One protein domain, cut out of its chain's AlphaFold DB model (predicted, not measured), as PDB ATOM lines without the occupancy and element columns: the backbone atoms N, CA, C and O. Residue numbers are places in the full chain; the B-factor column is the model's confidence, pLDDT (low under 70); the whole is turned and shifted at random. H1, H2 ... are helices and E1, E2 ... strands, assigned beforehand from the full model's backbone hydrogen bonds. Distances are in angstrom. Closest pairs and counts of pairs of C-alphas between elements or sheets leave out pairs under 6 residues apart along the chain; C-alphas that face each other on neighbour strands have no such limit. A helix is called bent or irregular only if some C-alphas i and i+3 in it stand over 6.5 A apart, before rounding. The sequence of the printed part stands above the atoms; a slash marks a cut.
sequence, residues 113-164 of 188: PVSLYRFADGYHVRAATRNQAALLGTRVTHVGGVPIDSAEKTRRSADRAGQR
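AT A GLANCE: This is residues 113 to 164 of the 188 residues of an uncharacterized protein of Nocardioidaceae bacterium (UniProt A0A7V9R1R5). A two-stranded antiparallel hairpin, E1 and E2, has the short helix H1 near the end where E1 begins and E2 ends, and a long link leads from H1 back past the hairpin to a longer helix, H2. Most of H2 sticks out from this small body as an arm, with residues 152 to 164 standing free, and the arm makes the length of the whole. The printed part has 52 residues, with two named strands and two named helices in the order E1, E2, H1, H2, and its class is mixed, helices and strands. It is loose, with a radius of gyration of the C-alphas of 13.0 A and spans of 42 by 21 by 19 A.

HOW THE PARTS SIT: Start with E1, residues 114 to 119, and E2, residues 122 to 128, a hairpin of antiparallel neighbours whose directions stand at 148 degrees. Look across it at C-alphas 114 and 128, which face each other at 4.3 A, and at N 117 and O 124, within hydrogen-bond range at 2.8 A, as are N 115 and O 127 at 2.8 A. Next comes H1, residues 130 to 135; its closest C-alphas to E2 are those of Leu 135 and Val 125, 6.5 A apart. Its closest to E1 are those of Gln 132 and Val 114, 7.8 A apart. Then find H2, residues 148 to 162, where the C-alphas of Ile 148 and Tyr 123 of E2 are the closest of the two elements at 7.9 A. H2 is apart from E1 and from H1. Of the O i to N i+4 pairs, 0 of 2 are within hydrogen-bond range in H1, beside 2 of 3 O i to N i+3 pairs, and 10 of 11 in H2.

IN THESE COORDINATES: Find C-alpha 114 at (-35.370, -38.043, -39.692); from there E1 runs 15.8 A to C-alpha 119. E2 runs 17.3 A from C-alpha 122 at (-44.110, -25.952, -44.378) to C-alpha 128. H1, from Arg 130 to Leu 135, covers 9.9 A and is irregular, with C-alphas 131 and 134 8.0 A apart. H2 begins at C-alpha 148 at (-43.944, -31.498, -50.835) and runs 21.5 A to C-alpha 162 at (-61.799, -43.092, -47.683).

THE WHOLE: The two C-alphas farthest apart are those of Asn 131 and Arg 164, at 42.7 A. Without residues 152 to 164 the body spans 30 by 22 by 12 A. The printed part has no cut. The links E1 to E2 and E2 to H1 are tight; the long link from H1 to H2 holds residues 136 to 147, where residues 142 to 143 pair antiparallel with 146 to 147. The mean pLDDT of the printed part is 78.1, and residues 156 to 164 are under 70.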
ATOM      1  N   PRO A 113     -34.105 -41.908 -41.000       82.94
ATOM      2  CA  PRO A 113     -33.594 -41.480 -39.697       82.94
ATOM      3  C   PRO A 113     -33.793 -39.975 -39.414       82.94
ATOM      4  O   PRO A 113     -32.978 -39.342 -38.732       82.94
ATOM      5  N   VAL A 114     -34.902 -39.414 -39.912       85.75
ATOM      6  CA  VAL A 114     -35.370 -38.043 -39.692       85.75
ATOM      7  C   VAL A 114     -36.851 -38.034 -39.316       85.75
ATOM      8  O   VAL A 114     -37.651 -38.809 -39.832       85.75
ATOM      9  N   SER A 115     -37.232 -37.113 -38.438       83.25
ATOM     10  CA  SER A 115     -38.616 -36.822 -38.079       83.25
ATOM     11  C   SER A 115     -39.008 -35.471 -38.658       83.25
ATOM     12  O   SER A 115     -38.330 -34.468 -38.421       83.25
ATOM     13  N   LEU A 116     -40.106 -35.448 -39.408       87.62
ATOM     14  CA  LEU A 116     -40.653 -34.235 -39.999       87.62
ATOM     15  C   LEU A 116     -41.783 -33.685 -39.131       87.62
ATOM     16  O   LEU A 116     -42.590 -34.438 -38.586       87.62
ATOM     17  N   TYR A 117     -41.868 -32.363 -39.043       86.75
ATOM     18  CA  TYR A 117     -42.977 -31.662 -38.415       86.75
ATOM     19  C   TYR A 117     -43.552 -30.625 -39.375       86.75
ATOM     20  O   TYR A 117     -42.808 -29.941 -40.080       86.75
ATOM     21  N   ARG A 118     -44.883 -30.525 -39.416       84.94
ATOM     22  CA  ARG A 118     -45.596 -29.550 -40.241       84.94
ATOM     23  C   ARG A 118     -45.819 -28.274 -39.435       84.94
ATOM     24  O   ARG A 118     -46.630 -28.265 -38.515       84.94
ATOM     25  N   PHE A 119     -45.119 -27.215 -39.808       86.12
ATOM     26  CA  PHE A 119     -45.345 -25.853 -39.337       86.12
ATOM     27  C   PHE A 119     -46.249 -25.090 -40.319       86.12
ATOM     28  O   PHE A 119     -46.597 -25.600 -41.388       86.12
ATOM     29  N   ALA A 120     -46.648 -23.867 -39.960       84.19
ATOM     30  CA  ALA A 120     -47.505 -23.025 -40.802       84.19
ATOM     31  C   ALA A 120     -46.858 -22.673 -42.158       84.19
ATOM     32  O   ALA A 120     -47.558 -22.491 -43.149       84.19
ATOM     33  N   ASP A 121     -45.528 -22.612 -42.206       83.06
ATOM     34  CA  ASP A 121     -44.719 -22.264 -43.374       83.06
ATOM     35  C   ASP A 121     -44.201 -23.488 -44.159       83.06
ATOM     36  O   ASP A 121     -43.601 -23.322 -45.224       83.06
ATOM     37  N   GLY A 122     -44.439 -24.713 -43.670       85.81
ATOM     38  CA  GLY A 122     -44.110 -25.952 -44.378       85.81
ATOM     39  C   GLY A 122     -43.619 -27.094 -43.486       85.81
ATOM     40  O   GLY A 122     -43.734 -27.069 -42.262       85.81
ATOM     41  N   TYR A 123     -43.073 -28.133 -44.120       87.56
ATOM     42  CA  TYR A 123     -42.466 -29.266 -43.423       87.56
ATOM     43  C   TYR A 123     -41.002 -28.988 -43.101       87.56
ATOM     44  O   TYR A 123     -40.215 -28.666 -43.991       87.56
ATOM     45  N   HIS A 124     -40.630 -29.188 -41.841       89.31
ATOM     46  CA  HIS A 124     -39.262 -29.026 -41.358       89.31
ATOM     47  C   HIS A 124     -38.784 -30.275 -40.625       89.31
ATOM     48  O   HIS A 124     -39.578 -31.010 -40.033       89.31
ATOM     49  N   VAL A 125     -37.477 -30.512 -40.644       88.69
ATOM     50  CA  VAL A 125     -36.853 -31.620 -39.911       88.69
ATOM     51  C   VAL A 125     -36.757 -31.253 -38.429       88.69
ATOM     52  O   VAL A 125     -35.961 -30.403 -38.032       88.69
ATOM     53  N   ARG A 126     -37.568 -31.908 -37.594       88.75
ATOM     54  CA  ARG A 126     -37.627 -31.685 -36.140       88.75
ATOM     55  C   ARG A 126     -36.598 -32.512 -35.377       88.75
ATOM     56  O   ARG A 126     -36.081 -32.059 -34.361       88.75
ATOM     57  N   ALA A 127     -36.336 -33.731 -35.833       84.44
ATOM     58  CA  ALA A 127     -35.345 -34.610 -35.229       84.44
ATOM     59  C   ALA A 127     -34.585 -35.356 -36.321       84.44
ATOM     60  O   ALA A 127     -35.141 -35.663 -37.371       84.44
ATOM     61  N   ALA A 128     -33.320 -35.653 -36.069       86.81
ATOM     62  CA  ALA A 128     -32.460 -36.411 -36.957       86.81
ATOM     63  C   ALA A 128     -31.466 -37.197 -36.105       86.81
ATOM     64  O   ALA A 128     -31.104 -36.775 -35.003       86.81
ATOM     65  N   THR A 129     -31.023 -38.344 -36.608       84.25
ATOM     66  CA  THR A 129     -29.902 -39.069 -35.992       84.25
ATOM     67  C   THR A 129     -28.626 -38.224 -36.007       84.25
ATOM     68  O   THR A 129     -28.488 -37.293 -36.802       84.25
ATOM     69  N   ARG A 130     -27.654 -38.560 -35.148       82.69
ATOM     70  CA  ARG A 130     -26.387 -37.813 -35.033       82.69
ATOM     71  C   ARG A 130     -25.679 -37.637 -36.383       82.69
ATOM     72  O   ARG A 130     -25.176 -36.554 -36.664       82.69
ATOM     73  N   ASN A 131     -25.711 -38.661 -37.236       85.50
ATOM     74  CA  ASN A 131     -25.089 -38.638 -38.565       85.50
ATOM     75  C   ASN A 131     -25.781 -37.676 -39.546       85.50
ATOM     76  O   ASN A 131     -25.218 -37.336 -40.579       85.50
ATOM     77  N   GLN A 132     -26.995 -37.230 -39.224       83.94
ATOM     78  CA  GLN A 132     -27.814 -36.324 -40.026       83.94
ATOM     79  C   GLN A 132     -28.138 -35.025 -39.279       83.94
ATOM     80  O   GLN A 132     -29.066 -34.312 -39.654       83.94
ATOM     81  N   ALA A 133     -27.369 -34.682 -38.239       82.12
ATOM     82  CA  ALA A 133     -27.605 -33.487 -37.429       82.12
ATOM     83  C   ALA A 133     -27.631 -32.189 -38.257       82.12
ATOM     84  O   ALA A 133     -28.363 -31.267 -37.917       82.12
ATOM     85  N   ALA A 134     -26.900 -32.143 -39.378       85.94
ATOM     86  CA  ALA A 134     -26.907 -31.014 -40.311       85.94
ATOM     87  C   ALA A 134     -28.281 -30.743 -40.957       85.94
ATOM     88  O   ALA A 134     -28.512 -29.650 -41.461       85.94
ATOM     89  N   LEU A 135     -29.193 -31.723 -40.952       85.44
ATOM     90  CA  LEU A 135     -30.542 -31.573 -41.495       85.44
ATOM     91  C   LEU A 135     -31.520 -30.951 -40.490       85.44
ATOM     92  O   LEU A 135     -32.611 -30.561 -40.895       85.44
ATOM     93  N   LEU A 136     -31.172 -30.849 -39.203       86.00
ATOM     94  CA  LEU A 136     -32.066 -30.304 -38.178       86.00
ATOM     95  C   LEU A 136     -32.462 -28.856 -38.492       86.00
ATOM     96  O   LEU A 136     -31.613 -28.015 -38.771       86.00
ATOM     97  N   GLY A 137     -33.763 -28.571 -38.435       83.31
ATOM     98  CA  GLY A 137     -34.318 -27.246 -38.721       83.31
ATOM     99  C   GLY A 137     -34.363 -26.879 -40.206       83.31
ATOM    100  O   GLY A 137     -34.798 -25.782 -40.543       83.31
ATOM    101  N   THR A 138     -33.942 -27.772 -41.105       88.50
ATOM    102  CA  THR A 138     -34.054 -27.526 -42.546       88.50
ATOM    103  C   THR A 138     -35.482 -27.754 -43.037       88.50
ATOM    104  O   THR A 138     -36.203 -28.631 -42.545       88.50
ATOM    105  N   ARG A 139     -35.878 -26.971 -44.046       88.94
ATOM    106  CA  ARG A 139     -37.172 -27.096 -44.717       88.94
ATOM    107  C   ARG A 139     -37.108 -28.139 -45.827       88.94
ATOM    108  O   ARG A 139     -36.237 -28.086 -46.695       88.94
ATOM    109  N   VAL A 140     -38.092 -29.031 -45.860       86.12
ATOM    110  CA  VAL A 140     -38.274 -30.001 -46.943       86.12
ATOM    111  C   VAL A 140     -39.081 -29.355 -48.066       86.12
ATOM    112  O   VAL A 140     -40.218 -28.936 -47.857       86.12
ATOM    113  N   THR A 141     -38.504 -29.277 -49.265       87.94
ATOM    114  CA  THR A 141     -39.182 -28.730 -50.456       87.94
ATOM    115  C   THR A 141     -39.692 -29.824 -51.392       87.94
ATOM    116  O   THR A 141     -40.752 -29.662 -51.994       87.94
ATOM    117  N   HIS A 142     -38.976 -30.948 -51.486       86.31
ATOM    118  CA  HIS A 142     -39.293 -32.061 -52.378       86.31
ATOM    119  C   HIS A 142     -39.058 -33.410 -51.689       86.31
ATOM    120  O   HIS A 142     -38.163 -33.545 -50.857       86.31
ATOM    121  N   VAL A 143     -39.829 -34.419 -52.089       83.62
ATOM    122  CA  VAL A 143     -39.649 -35.827 -51.710       83.62
ATOM    123  C   VAL A 143     -39.604 -36.644 -52.995       83.62
ATOM    124  O   VAL A 143     -40.560 -36.632 -53.763       83.62
ATOM    125  N   GLY A 144     -38.477 -37.308 -53.272       80.19
ATOM    126  CA  GLY A 144     -38.314 -38.107 -54.497       80.19
ATOM    127  C   GLY A 144     -38.525 -37.314 -55.796       80.19
ATOM    128  O   GLY A 144     -39.071 -37.847 -56.753       80.19
ATOM    129  N   GLY A 145     -38.167 -36.024 -55.815       81.75
ATOM    130  CA  GLY A 145     -38.400 -35.124 -56.955       81.75
ATOM    131  C   GLY A 145     -39.816 -34.536 -57.041       81.75
ATOM    132  O   GLY A 145     -40.052 -33.647 -57.854       81.75
ATOM    133  N   VAL A 146     -40.746 -34.956 -56.180       83.44
ATOM    134  CA  VAL A 146     -42.108 -34.409 -56.118       83.44
ATOM    135  C   VAL A 146     -42.159 -33.257 -55.109       83.44
ATOM    136  O   VAL A 146     -41.710 -33.443 -53.976       83.44
ATOM    137  N   PRO A 147     -42.715 -32.080 -55.458       87.75
ATOM    138  CA  PRO A 147     -42.912 -30.992 -54.503       87.75
ATOM    139  C   PRO A 147     -43.727 -31.447 -53.290       87.75
ATOM    140  O   PRO A 147     -44.739 -32.139 -53.446       87.75
ATOM    141  N   ILE A 148     -43.318 -31.038 -52.085       85.19
ATOM    142  CA  ILE A 148     -43.944 -31.498 -50.835       85.19
ATOM    143  C   ILE A 148     -45.447 -31.187 -50.789       85.19
ATOM    144  O   ILE A 148     -46.233 -32.016 -50.334       85.19
ATOM    145  N   ASP A 149     -45.868 -30.055 -51.354       81.75
ATOM    146  CA  ASP A 149     -47.275 -29.652 -51.406       81.75
ATOM    147  C   ASP A 149     -48.111 -30.587 -52.292       81.75
ATOM    148  O   ASP A 149     -49.267 -30.890 -51.987       81.75
ATOM    149  N   SER A 150     -47.526 -31.072 -53.390       78.31
ATOM    150  CA  SER A 150     -48.161 -32.048 -54.280       78.31
ATOM    151  C   SER A 150     -48.241 -33.417 -53.610       78.31
ATOM    152  O   SER A 150     -49.294 -34.050 -53.643       78.31
ATOM    153  N   ALA A 151     -47.171 -33.843 -52.934       77.12
ATOM    154  CA  ALA A 151     -47.163 -35.086 -52.166       77.12
ATOM    155  C   ALA A 151     -48.205 -35.059 -51.033       77.12
ATOM    156  O   ALA A 151     -48.936 -36.029 -50.830       77.12
ATOM    157  N   GLU A 152     -48.344 -33.929 -50.337       77.81
ATOM    158  CA  GLU A 152     -49.335 -33.760 -49.277       77.81
ATOM    159  C   GLU A 152     -50.769 -33.787 -49.822       77.81
ATOM    160  O   GLU A 152     -51.652 -34.381 -49.201       77.81
ATOM    161  N   LYS A 153     -51.013 -33.187 -50.994       77.38
ATOM    162  CA  LYS A 153     -52.311 -33.272 -51.680       77.38
ATOM    163  C   LYS A 153     -52.648 -34.706 -52.070       77.38
ATOM    164  O   LYS A 153     -53.776 -35.115 -51.822       77.38
ATOM    165  N   THR A 154     -51.697 -35.464 -52.611       73.38
ATOM    166  CA  THR A 154     -51.888 -36.884 -52.952       73.38
ATOM    167  C   THR A 154     -52.159 -37.728 -51.709       73.38
ATOM    168  O   THR A 154     -53.067 -38.557 -51.705       73.38
ATOM    169  N   ARG A 155     -51.437 -37.477 -50.610       73.25
ATOM    170  CA  ARG A 155     -51.697 -38.138 -49.326       73.25
ATOM    171  C   ARG A 155     -53.104 -37.816 -48.814       73.25
ATOM    172  O   ARG A 155     -53.865 -38.713 -48.482       73.25
ATOM    173  N   ARG A 156     -53.487 -36.534 -48.818       65.56
ATOM    174  CA  ARG A 156     -54.824 -36.099 -48.391       65.56
ATOM    175  C   ARG A 156     -55.940 -36.584 -49.303       65.56
ATOM    176  O   ARG A 156     -57.043 -36.793 -48.815       65.56
ATOM    177  N   SER A 157     -55.714 -36.705 -50.608       59.34
ATOM    178  CA  SER A 157     -56.724 -37.229 -51.527       59.34
ATOM    179  C   SER A 157     -56.915 -38.730 -51.339       59.34
ATOM    180  O   SER A 157     -58.052 -39.183 -51.433       59.34
ATOM    181  N   ALA A 158     -55.859 -39.474 -50.995       58.66
ATOM    182  CA  ALA A 158     -55.967 -40.865 -50.563       58.66
ATOM    183  C   ALA A 158     -56.748 -40.989 -49.242       58.66
ATOM    184  O   ALA A 158     -57.700 -41.765 -49.188       58.66
ATOM    185  N   ASP A 159     -56.450 -40.150 -48.240       53.09
ATOM    186  CA  ASP A 159     -57.187 -40.116 -46.964       53.09
ATOM    187  C   ASP A 159     -58.672 -39.731 -47.174       53.09
ATOM    188  O   ASP A 159     -59.586 -40.372 -46.654       53.09
ATOM    189  N   ARG A 160     -58.950 -38.707 -47.999       45.97
ATOM    190  CA  ARG A 160     -60.318 -38.237 -48.305       45.97
ATOM    191  C   ARG A 160     -61.104 -39.171 -49.216       45.97
ATOM    192  O   ARG A 160     -62.330 -39.142 -49.172       45.97
ATOM    193  N   ALA A 161     -60.445 -39.966 -50.056       45.28
ATOM    194  CA  ALA A 161     -61.124 -40.989 -50.846       45.28
ATOM    195  C   ALA A 161     -61.738 -42.075 -49.947       45.28
ATOM    196  O   ALA A 161     -62.755 -42.643 -50.334       45.28
ATOM    197  N   GLY A 162     -61.183 -42.291 -48.746       38.84
ATOM    198  CA  GLY A 162     -61.799 -43.092 -47.683       38.84
ATOM    199  C   GLY A 162     -62.924 -42.373 -46.925       38.84
ATOM    200  O   GLY A 162     -63.891 -43.004 -46.525       38.84
ATOM    201  N   GLN A 163     -62.864 -41.043 -46.793       42.22
ATOM    202  CA  GLN A 163     -63.803 -40.230 -45.996       42.22
ATOM    203  C   GLN A 163     -64.905 -39.543 -46.826       42.22
ATOM    204  O   GLN A 163     -65.322 -38.418 -46.529       42.22
ATOM    205  N   ARG A 164     -65.401 -40.169 -47.901       36.22
ATOM    206  CA  ARG A 164     -66.547 -39.616 -48.649       36.22
ATOM    207  C   ARG A 164     -67.853 -39.922 -47.915       36.22
ATOM    208  O   ARG A 164     -68.558 -40.844 -48.297       36.22
TER     209      ARG A 164